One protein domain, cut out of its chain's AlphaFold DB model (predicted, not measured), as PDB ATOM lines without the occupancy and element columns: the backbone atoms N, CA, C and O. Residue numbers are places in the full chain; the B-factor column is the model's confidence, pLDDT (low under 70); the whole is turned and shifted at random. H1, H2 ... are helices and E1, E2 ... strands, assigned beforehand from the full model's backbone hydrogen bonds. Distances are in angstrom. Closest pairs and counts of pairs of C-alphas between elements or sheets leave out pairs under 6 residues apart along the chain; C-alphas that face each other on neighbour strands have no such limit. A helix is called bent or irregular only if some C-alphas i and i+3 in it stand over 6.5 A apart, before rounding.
ATOM      1  N   GLU A   3     172.038 192.380 184.101       97.50
ATOM      2  CA  GLU A   3     172.014 190.920 184.048       97.50
ATOM      3  C   GLU A   3     172.579 190.392 185.364       97.50
ATOM      4  O   GLU A   3     173.670 190.788 185.759       97.50
ATOM      5  N   ASN A   4     171.828 189.550 186.081       93.81
ATOM      6  CA  ASN A   4     172.233 189.031 187.399       93.81
ATOM      7  C   ASN A   4     172.677 190.135 188.389       93.81
ATOM      8  O   ASN A   4     173.643 189.980 189.129       93.81
ATOM      9  N   GLY A   5     172.000 191.288 188.354       93.50
ATOM     10  CA  GLY A   5     172.333 192.462 189.172       93.50
ATOM     11  C   GLY A   5     173.505 193.307 188.657       93.50
ATOM     12  O   GLY A   5     173.682 194.426 189.129       93.50
ATOM     13  N   GLN A   6     174.256 192.837 187.658       96.00
ATOM     14  CA  GLN A   6     175.379 193.568 187.072       96.00
ATOM     15  C   GLN A   6     174.914 194.484 185.932       96.00
ATOM     16  O   GLN A   6     174.154 194.043 185.061       96.00
ATOM     17  N   PRO A   7     175.331 195.761 185.901       97.12
ATOM     18  CA  PRO A   7     174.979 196.670 184.819       97.12
ATOM     19  C   PRO A   7     175.638 196.232 183.506       97.12
ATOM     20  O   PRO A   7     176.797 195.830 183.473       97.12
ATOM     21  N   LEU A   8     174.899 196.353 182.404       97.12
ATOM     22  CA  LEU A   8     175.418 196.114 181.062       97.12
ATOM     23  C   LEU A   8     175.645 197.439 180.331       97.12
ATOM     24  O   LEU A   8     174.814 198.348 180.412       97.12
ATOM     25  N   THR A   9     176.724 197.518 179.550       97.62
ATOM     26  CA  THR A   9     176.997 198.660 178.668       97.62
ATOM     27  C   THR A   9     175.969 198.707 177.543       97.62
ATOM     28  O   THR A   9     175.951 197.849 176.660       97.62
ATOM     29  N   VAL A  10     175.106 199.723 177.577       96.69
ATOM     30  CA  VAL A  10     174.071 199.948 176.563       96.69
ATOM     31  C   VAL A  10     174.549 201.006 175.575       96.69
ATOM     32  O   VAL A  10     174.959 202.094 175.971       96.69
ATOM     33  N   SER A  11     174.430 200.715 174.283       97.00
ATOM     34  CA  SER A  11     174.678 201.677 173.209       97.00
ATOM     35  C   SER A  11     173.373 202.009 172.496       97.00
ATOM     36  O   SER A  11     172.668 201.114 172.027       97.00
ATOM     37  N   ARG A  12     173.050 203.297 172.377       96.00
ATOM     38  CA  ARG A  12     171.977 203.755 171.489       96.00
ATOM     39  C   ARG A  12     172.455 203.637 170.043       96.00
ATOM     40  O   ARG A  12     173.548 204.093 169.718       96.00
ATOM     41  N   VAL A  13     171.647 203.027 169.184       96.88
ATOM     42  CA  VAL A  13     171.993 202.764 167.782       96.88
ATOM     43  C   VAL A  13     170.927 203.322 166.849       96.88
ATOM     44  O   VAL A  13     169.747 203.394 167.195       96.88
ATOM     45  N   ARG A  14     171.350 203.714 165.645       97.56
ATOM     46  CA  ARG A  14     170.450 204.093 164.558       97.56
ATOM     47  C   ARG A  14     170.357 202.936 163.572       97.56
ATOM     48  O   ARG A  14     171.307 202.682 162.838       97.56
ATOM     49  N   MET A  15     169.236 202.222 163.568       96.81
ATOM     50  CA  MET A  15     169.041 201.049 162.709       96.81
ATOM     51  C   MET A  15     167.585 200.909 162.268       96.81
ATOM     52  O   MET A  15     166.706 201.593 162.788       96.81
ATOM     53  N   ARG A  16     167.339 200.038 161.287       96.00
ATOM     54  CA  ARG A  16     165.981 199.634 160.911       96.00
ATOM     55  C   ARG A  16     165.432 198.687 161.965       96.00
ATOM     56  O   ARG A  16     166.179 197.850 162.467       96.00
ATOM     57  N   ASP A  17     164.150 198.821 162.274       94.31
ATOM     58  CA  ASP A  17     163.485 197.974 163.258       94.31
ATOM     59  C   ASP A  17     163.368 196.523 162.747       94.31
ATOM     60  O   ASP A  17     162.665 196.284 161.759       94.31
ATOM     61  N   PRO A  18     164.037 195.548 163.397       93.19
ATOM     62  CA  PRO A  18     163.950 194.147 163.001       93.19
ATOM     63  C   PRO A  18     162.530 193.580 163.099       93.19
ATOM     64  O   PRO A  18     162.141 192.785 162.242       93.19
ATOM     65  N   LEU A  19     161.740 193.993 164.098       93.44
ATOM     66  CA  LEU A  19     160.362 193.536 164.250       93.44
ATOM     67  C   LEU A  19     159.507 194.059 163.097       93.44
ATOM     68  O   LEU A  19     158.788 193.275 162.483       93.44
ATOM     69  N   HIS A  20     159.637 195.336 162.734       93.94
ATOM     70  CA  HIS A  20     158.912 195.896 161.589       93.94
ATOM     71  C   HIS A  20     159.282 195.193 160.272       93.94
ATOM     72  O   HIS A  20     158.397 194.858 159.483       93.94
ATOM     73  N   ILE A  21     160.574 194.906 160.043       94.19
ATOM     74  CA  ILE A  21     161.034 194.168 158.851       94.19
ATOM     75  C   ILE A  21     160.340 192.807 158.754       94.19
ATOM     76  O   ILE A  21     159.808 192.471 157.695       94.19
ATOM     77  N   VAL A  22     160.335 192.023 159.834       94.00
ATOM     78  CA  VAL A  22     159.749 190.675 159.802       94.00
ATOM     79  C   VAL A  22     158.220 190.722 159.755       94.00
ATOM     80  O   VAL A  22     157.613 189.886 159.092       94.00
ATOM     81  N   SER A  23     157.600 191.710 160.403       93.19
ATOM     82  CA  SER A  23     156.139 191.844 160.464       93.19
ATOM     83  C   SER A  23     155.534 192.315 159.139       93.19
ATOM     84  O   SER A  23     154.455 191.864 158.771       93.19
ATOM     85  N   TYR A  24     156.228 193.189 158.398       91.69
ATOM     86  CA  TYR A  24     155.711 193.787 157.160       91.69
ATOM     87  C   TYR A  24     156.496 193.364 155.921       91.69
ATOM     88  O   TYR A  24     155.949 192.706 155.037       91.69
ATOM     89  N   SER A  25     157.775 193.740 155.830       92.19
ATOM     90  CA  SER A  25     158.564 193.552 154.606       92.19
ATOM     91  C   SER A  25     158.694 192.073 154.239       92.19
ATOM     92  O   SER A  25     158.402 191.697 153.106       92.19
ATOM     93  N   ALA A  26     159.061 191.222 155.201       92.25
ATOM     94  CA  ALA A  26     159.204 189.788 154.970       92.25
ATOM     95  C   ALA A  26     157.866 189.122 154.603       92.25
ATOM     96  O   ALA A  26     157.827 188.316 153.677       92.25
ATOM     97  N   GLN A  27     156.763 189.494 155.262       91.31
ATOM     98  CA  GLN A  27     155.431 188.946 154.963       91.31
ATOM     99  C   GLN A  27     154.952 189.314 153.553       91.31
ATOM    100  O   GLN A  27     154.434 188.459 152.836       91.31
ATOM    101  N   ARG A  28     155.153 190.570 153.131       91.88
ATOM    102  CA  ARG A  28     154.802 191.046 151.783       91.88
ATOM    103  C   ARG A  28     155.613 190.322 150.709       91.88
ATOM    104  O   ARG A  28     155.036 189.829 149.742       91.88
ATOM    105  N   LEU A  29     156.925 190.200 150.912       92.62
ATOM    106  CA  LEU A  29     157.811 189.482 149.992       92.62
ATOM    107  C   LEU A  29     157.453 187.994 149.899       92.62
ATOM    108  O   LEU A  29     157.405 187.451 148.802       92.62
ATOM    109  N   ASN A  30     157.102 187.354 151.018       94.00
ATOM    110  CA  ASN A  30     156.644 185.960 151.041       94.00
ATOM    111  C   ASN A  30     155.328 185.735 150.264       94.00
ATOM    112  O   ASN A  30     154.980 184.608 149.928       94.00
ATOM    113  N   ARG A  31     154.582 186.806 149.969       94.25
ATOM    114  CA  ARG A  31     153.371 186.800 149.132       94.25
ATOM    115  C   ARG A  31     153.636 187.293 147.704       94.25
ATOM    116  O   ARG A  31     152.680 187.576 146.990       94.25
ATOM    117  N   ASN A  32     154.901 187.413 147.294       93.75
ATOM    118  CA  ASN A  32     155.326 187.959 146.000       93.75
ATOM    119  C   ASN A  32     154.795 189.375 145.716       93.75
ATOM    120  O   ASN A  32     154.640 189.763 144.559       93.75
ATOM    121  N   ALA A  33     154.502 190.161 146.755       91.75
ATOM    122  CA  ALA A  33     154.076 191.539 146.562       91.75
ATOM    123  C   ALA A  33     155.252 192.394 146.077       91.75
ATOM    124  O   ALA A  33     156.358 192.311 146.614       91.75
ATOM    125  N   THR A  34     154.995 193.275 145.112       90.44
ATOM    126  CA  THR A  34     155.954 194.303 144.703       90.44
ATOM    127  C   THR A  34     156.112 195.327 145.836       90.44
ATOM    128  O   THR A  34     155.107 195.877 146.302       90.44
ATOM    129  N   PRO A  35     157.339 195.582 146.326       84.50
ATOM    130  CA  PRO A  35     157.572 196.615 147.324       84.50
ATOM    131  C   PRO A  35     157.135 197.988 146.812       84.50
ATOM    132  O   PRO A  35     157.402 198.354 145.672       84.50
ATOM    133  N   THR A  36     156.474 198.741 147.681       86.94
ATOM    134  CA  THR A  36     156.135 200.154 147.481       86.94
ATOM    135  C   THR A  36     156.933 200.978 148.487       86.94
ATOM    136  O   THR A  36     157.400 200.428 149.486       86.94
ATOM    137  N   GLU A  37     157.052 202.285 148.263       86.25
ATOM    138  CA  GLU A  37     157.656 203.199 149.249       86.25
ATOM    139  C   GLU A  37     156.849 203.256 150.561       86.25
ATOM    140  O   GLU A  37     157.382 203.553 151.629       86.25
ATOM    141  N   ASP A  38     155.564 202.898 150.512       85.38
ATOM    142  CA  ASP A  38     154.715 202.829 151.697       85.38
ATOM    143  C   ASP A  38     155.070 201.648 152.613       85.38
ATOM    144  O   ASP A  38     155.264 200.507 152.171       85.38
ATOM    145  N   PHE A  39     155.054 201.912 153.924       84.19
ATOM    146  CA  PHE A  39     155.315 200.930 154.985       84.19
ATOM    147  C   PHE A  39     156.697 200.259 154.887       84.19
ATOM    148  O   PHE A  39     156.862 199.079 155.213       84.19
ATOM    149  N   VAL A  40     157.716 201.008 154.458       90.81
ATOM    150  CA  VAL A  40     159.114 200.555 154.489       90.81
ATOM    151  C   VAL A  40     159.754 200.771 155.863       90.81
ATOM    152  O   VAL A  40     159.516 201.765 156.548       90.81
ATOM    153  N   SER A  41     160.628 199.847 156.268       92.69
ATOM    154  CA  SER A  41     161.425 200.000 157.490       92.69
ATOM    155  C   SER A  41     162.488 201.088 157.316       92.69
ATOM    156  O   SER A  41     163.466 200.914 156.576       92.69
ATOM    157  N   THR A  42     162.342 202.191 158.047       93.81
ATOM    158  CA  THR A  42     163.290 203.313 158.046       93.81
ATOM    159  C   THR A  42     164.256 203.254 159.231       93.81
ATOM    160  O   THR A  42     164.098 202.470 160.169       93.81
ATOM    161  N   LEU A  43     165.322 204.057 159.171       96.44
ATOM    162  CA  LEU A  43     166.285 204.170 160.265       96.44
ATOM    163  C   LEU A  43     165.672 204.936 161.443       96.44
ATOM    164  O   LEU A  43     165.424 206.136 161.335       96.44
ATOM    165  N   THR A  44     165.542 204.281 162.592       95.12
ATOM    166  CA  THR A  44     165.108 204.899 163.851       95.12
ATOM    167  C   THR A  44     166.278 205.045 164.819       95.12
ATOM    168  O   THR A  44     167.174 204.205 164.861       95.12
ATOM    169  N   ALA A  45     166.277 206.122 165.606       94.81
ATOM    170  CA  ALA A  45     167.264 206.369 166.659       94.81
ATOM    171  C   ALA A  45     166.803 205.878 168.045       94.81
ATOM    172  O   ALA A  45     167.456 206.187 169.042       94.81
ATOM    173  N   HIS A  46     165.679 205.161 168.116       92.88
ATOM    174  CA  HIS A  46     165.067 204.669 169.356       92.88
ATOM    175  C   HIS A  46     165.434 203.210 169.663       92.88
ATOM    176  O   HIS A  46     164.716 202.528 170.388       92.88
ATOM    177  N   MET A  47     166.546 202.725 169.107       95.44
ATOM    178  CA  MET A  47     167.040 201.372 169.339       95.44
ATOM    179  C   MET A  47     168.222 201.384 170.303       95.44
ATOM    180  O   MET A  47     169.090 202.260 170.255       95.44
ATOM    181  N   PHE A  48     168.264 200.374 171.166       95.62
ATOM    182  CA  PHE A  48     169.310 200.183 172.162       95.62
ATOM    183  C   PHE A  48     169.892 198.784 172.010       95.62
ATOM    184  O   PHE A  48     169.160 197.798 171.960       95.62
ATOM    185  N   LYS A  49     171.217 198.702 171.929       96.00
ATOM    186  CA  LYS A  49     171.962 197.457 171.785       96.00
ATOM    187  C   LYS A  49     172.758 197.192 173.053       96.00
ATOM    188  O   LYS A  49     173.380 198.093 173.612       96.00
ATOM    189  N   VAL A  50     172.756 195.936 173.472       96.12
ATOM    190  CA  VAL A  50     173.513 195.439 174.616       96.12
ATOM    191  C   VAL A  50     174.049 194.049 174.281       96.12
ATOM    192  O   VAL A  50     173.429 193.319 173.505       96.12
ATOM    193  N   LYS A  51     175.202 193.679 174.842       96.12
ATOM    194  CA  LYS A  51     175.726 192.311 174.777       96.12
ATOM    195  C   LYS A  51     175.581 191.672 176.155       96.12
ATOM    196  O   LYS A  51     176.178 192.145 177.113       96.12
ATOM    197  N   ALA A  52     174.773 190.624 176.229       95.75
ATOM    198  CA  ALA A  52     174.654 189.781 177.411       95.75
ATOM    199  C   ALA A  52     175.810 188.773 177.491       95.75
ATOM    200  O   ALA A  52     176.418 188.449 176.465       95.75
ATOM    201  N   SER A  53     176.079 188.248 178.685       96.31
ATOM    202  CA  SER A  53     177.093 187.204 178.896       96.31
ATOM    203  C   SER A  53     176.649 185.824 178.395       96.31
ATOM    204  O   SER A  53     177.476 185.047 177.927       96.31
ATOM    205  N   SER A  54     175.345 185.538 178.444       95.62
ATOM    206  CA  SER A  54     174.749 184.267 178.016       95.62
ATOM    207  C   SER A  54     173.509 184.489 177.133       95.62
ATOM    208  O   SER A  54     172.840 185.525 177.246       95.62
ATOM    209  N   PRO A  55     173.174 183.551 176.225       95.00
ATOM    210  CA  PRO A  55     171.926 183.592 175.462       95.00
ATOM    211  C   PRO A  55     170.668 183.332 176.311       95.00
ATOM    212  O   PRO A  55     169.585 183.729 175.885       95.00
ATOM    213  N   THR A  56     170.784 182.704 177.488       96.62
ATOM    214  CA  THR A  56     169.641 182.245 178.311       96.62
ATOM    215  C   THR A  56     169.449 183.014 179.617       96.62
ATOM    216  O   THR A  56     168.454 182.827 180.309       96.62
ATOM    217  N   SER A  57     170.370 183.902 179.980       96.31
ATOM    218  CA  SER A  57     170.270 184.691 181.209       96.31
ATOM    219  C   SER A  57     169.145 185.729 181.141       96.31
ATOM    220  O   SER A  57     168.901 186.358 180.107       96.31
ATOM    221  N   THR A  58     168.475 185.953 182.266       96.94
ATOM    222  CA  THR A  58     167.415 186.960 182.385       96.94
ATOM    223  C   THR A  58     167.998 188.371 182.394       96.94
ATOM    224  O   THR A  58     168.975 188.647 183.093       96.94
ATOM    225  N   LEU A  59     167.376 189.281 181.642       97.62
ATOM    226  CA  LEU A  59     167.742 190.697 181.617       97.62
ATOM    227  C   LEU A  59     166.686 191.539 182.326       97.62
ATOM    228  O   LEU A  59     165.492 191.391 182.079       97.62
ATOM    229  N   LEU A  60     167.136 192.476 183.153       97.81
ATOM    230  CA  LEU A  60     166.308 193.554 183.674       97.81
ATOM    231  C   LEU A  60     166.509 194.795 182.802       97.81
ATOM    232  O   LEU A  60     167.593 195.392 182.740       97.81
ATOM    233  N   ILE A  61     165.447 195.185 182.114       97.00
ATOM    234  CA  ILE A  61     165.417 196.336 181.223       97.00
ATOM    235  C   ILE A  61     164.670 197.449 181.949       97.00
ATOM    236  O   ILE A  61     163.552 197.255 182.412       97.00
ATOM    237  N   LYS A  62     165.308 198.614 182.063       96.75
ATOM    238  CA  LYS A  62     164.703 199.834 182.600       96.75
ATOM    239  C   LYS A  62     164.941 200.963 181.615       96.75
ATOM    240  O   LYS A  62     166.076 201.135 181.160       96.75
ATOM    241  N   VAL A  63     163.891 201.706 181.306       95.19
ATOM    242  CA  VAL A  63     163.934 202.920 180.492       95.19
ATOM    243  C   VAL A  63     163.268 204.021 181.298       95.19
ATOM    244  O   VAL A  63     162.119 203.877 181.701       95.19
ATOM    245  N   THR A  64     163.992 205.107 181.536       95.88
ATOM    246  CA  THR A  64     163.452 206.295 182.197       95.88
ATOM    247  C   THR A  64     163.217 207.356 181.136       95.88
ATOM    248  O   THR A  64     164.131 207.665 180.368       95.88
ATOM    249  N   ASP A  65     162.000 207.883 181.054       95.06
ATOM    250  CA  ASP A  65     161.702 208.980 180.140       95.06
ATOM    251  C   ASP A  65     162.132 210.343 180.711       95.06
ATOM    252  O   ASP A  65     162.611 210.465 181.840       95.06
ATOM    253  N   ARG A  66     161.963 211.395 179.906       96.19
ATOM    254  CA  ARG A  66     162.352 212.765 180.277       96.19
ATOM    255  C   ARG A  66     161.550 213.347 181.450       96.19
ATOM    256  O   ARG A  66     161.966 214.356 182.004       96.19
ATOM    257  N   PHE A  67     160.407 212.752 181.790       97.56
ATOM    258  CA  PHE A  67     159.550 213.165 182.902       97.56
ATOM    259  C   PHE A  67     159.852 212.366 184.178       97.56
ATOM    260  O   PHE A  67     159.170 212.529 185.185       97.56
ATOM    261  N   GLY A  68     160.867 211.494 184.144       96.94
ATOM    262  CA  GLY A  68     161.258 210.650 185.269       96.94
ATOM    263  C   GLY A  68     160.427 209.376 185.411       96.94
ATOM    264  O   GLY A  68     160.645 208.619 186.358       96.94
ATOM    265  N   LYS A  69     159.501 209.084 184.487       97.94
ATOM    266  CA  LYS A  69     158.719 207.847 184.546       97.94
ATOM    267  C   LYS A  69     159.582 206.667 184.118       97.94
ATOM    268  O   LYS A  69     160.237 206.694 183.075       97.94
ATOM    269  N   VAL A  70     159.560 205.620 184.938       97.50
ATOM    270  CA  VAL A  70     160.341 204.400 184.733       97.50
ATOM    271  C   VAL A  70     159.452 203.312 184.145       97.50
ATOM    272  O   VAL A  70     158.449 202.919 184.738       97.50
ATOM    273  N   TYR A  71     159.861 202.793 182.997       97.06
ATOM    274  CA  TYR A  71     159.314 201.597 182.373       97.06
ATOM    275  C   TYR A  71     160.277 200.447 182.632       97.06
ATOM    276  O   TYR A  71     161.486 200.593 182.433       97.06
ATOM    277  N   GLN A  72     159.755 199.311 183.086       96.88
ATOM    278  CA  GLN A  72     160.565 198.160 183.460       96.88
ATOM    279  C   GLN A  72     160.022 196.882 182.824       96.88
ATOM    280  O   GLN A  72     158.820 196.639 182.837       96.88
ATOM    281  N   GLU A  73     160.930 196.045 182.330       95.81
ATOM    282  CA  GLU A  73     160.643 194.696 181.853       95.81
ATOM    283  C   GLU A  73     161.695 193.721 182.397       95.81
ATOM    284  O   GLU A  73     162.897 193.990 182.346       95.81
ATOM    285  N   THR A  74     161.241 192.568 182.889       96.94
ATOM    286  CA  THR A  74     162.101 191.416 183.184       96.94
ATOM    287  C   THR A  74     162.001 190.437 182.018       96.94
ATOM    288  O   THR A  74     160.995 189.748 181.861       96.94
ATOM    289  N   MET A  75     163.035 190.382 181.182       95.25
ATOM    290  CA  MET A  75     163.078 189.562 179.973       95.25
ATOM    291  C   MET A  75     163.766 188.224 180.256       95.25
ATOM    292  O   MET A  75     164.997 188.148 180.307       95.25
ATOM    293  N   VAL A  76     162.972 187.162 180.393       96.12
ATOM    294  CA  VAL A  76     163.471 185.778 180.404       96.12
ATOM    295  C   VAL A  76     163.837 185.377 178.975       96.12
ATOM    296  O   VAL A  76     163.072 185.634 178.042       96.12
TER     297      VAL A  76
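Overview. This is residues 3 to 76 of the 86 residues of the protein "MetallophosC domain-containing protein" of Sphingobacterium multivorum (UniProt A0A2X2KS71). Two separate two-stranded ribbons make a loose, open model: E1 and E2 run along its length, and the hairpin of E3 and E4 stands across one end. At the other end H1 and the long link after it form a wide loop between E1 and E2, where residues 26 to 32 stick out. The printed part has 74 residues, with one named helix and four named strands in the order E1, H1, E2, E3, E4; each sheet is an antiparallel pair, and the class is mixed, helices and strands. The whole is loose, with a radius of gyration of the C-alphas of 16.3 A, and flat, spanning 47 by 33 by 17 A.

Arrangement. E1, residues 11 to 16, is the antiparallel neighbour of E2, residues 43 to 49, at 139 degrees between their directions. N 13 and O 47 are 2.9 A apart and N 49 and O 11 2.8 A, both within hydrogen-bond range. A tight link joins E1 to H1, residues 18 to 30. H1 is irregular, but only just: C-alphas 23 and 26 are 6.6 A apart. In it 7 of 9 O i to N i+4 pairs are within hydrogen-bond range. E3, residues 59 to 64, and E4, residues 70 to 75, form an antiparallel hairpin at 165 degrees, with N 61 and O 73 at 2.8 A. E1 and E2 are both apart from E3 and E4, and H1 is apart from E3 and E4.

Along the chain. E1 begins at C-alpha 11, (174.678, 201.677, 173.209), and is 15.2 A long. H1 measures 16.2 A and ends at C-alpha 30, (156.644, 185.960, 151.041). E2 measures 14.5 A, E3 16.2 A and E4 15.8 A, ending at C-alpha 75, (163.078, 189.562, 179.973).

Size, cuts and confidence. The two C-alphas farthest apart, those of Gly 5 and Thr 34, are 47.4 A apart. The link from H1 to E2, residues 31 to 42, is long. The printed part has no cut, and no printed residue is under 70 in pLDDT.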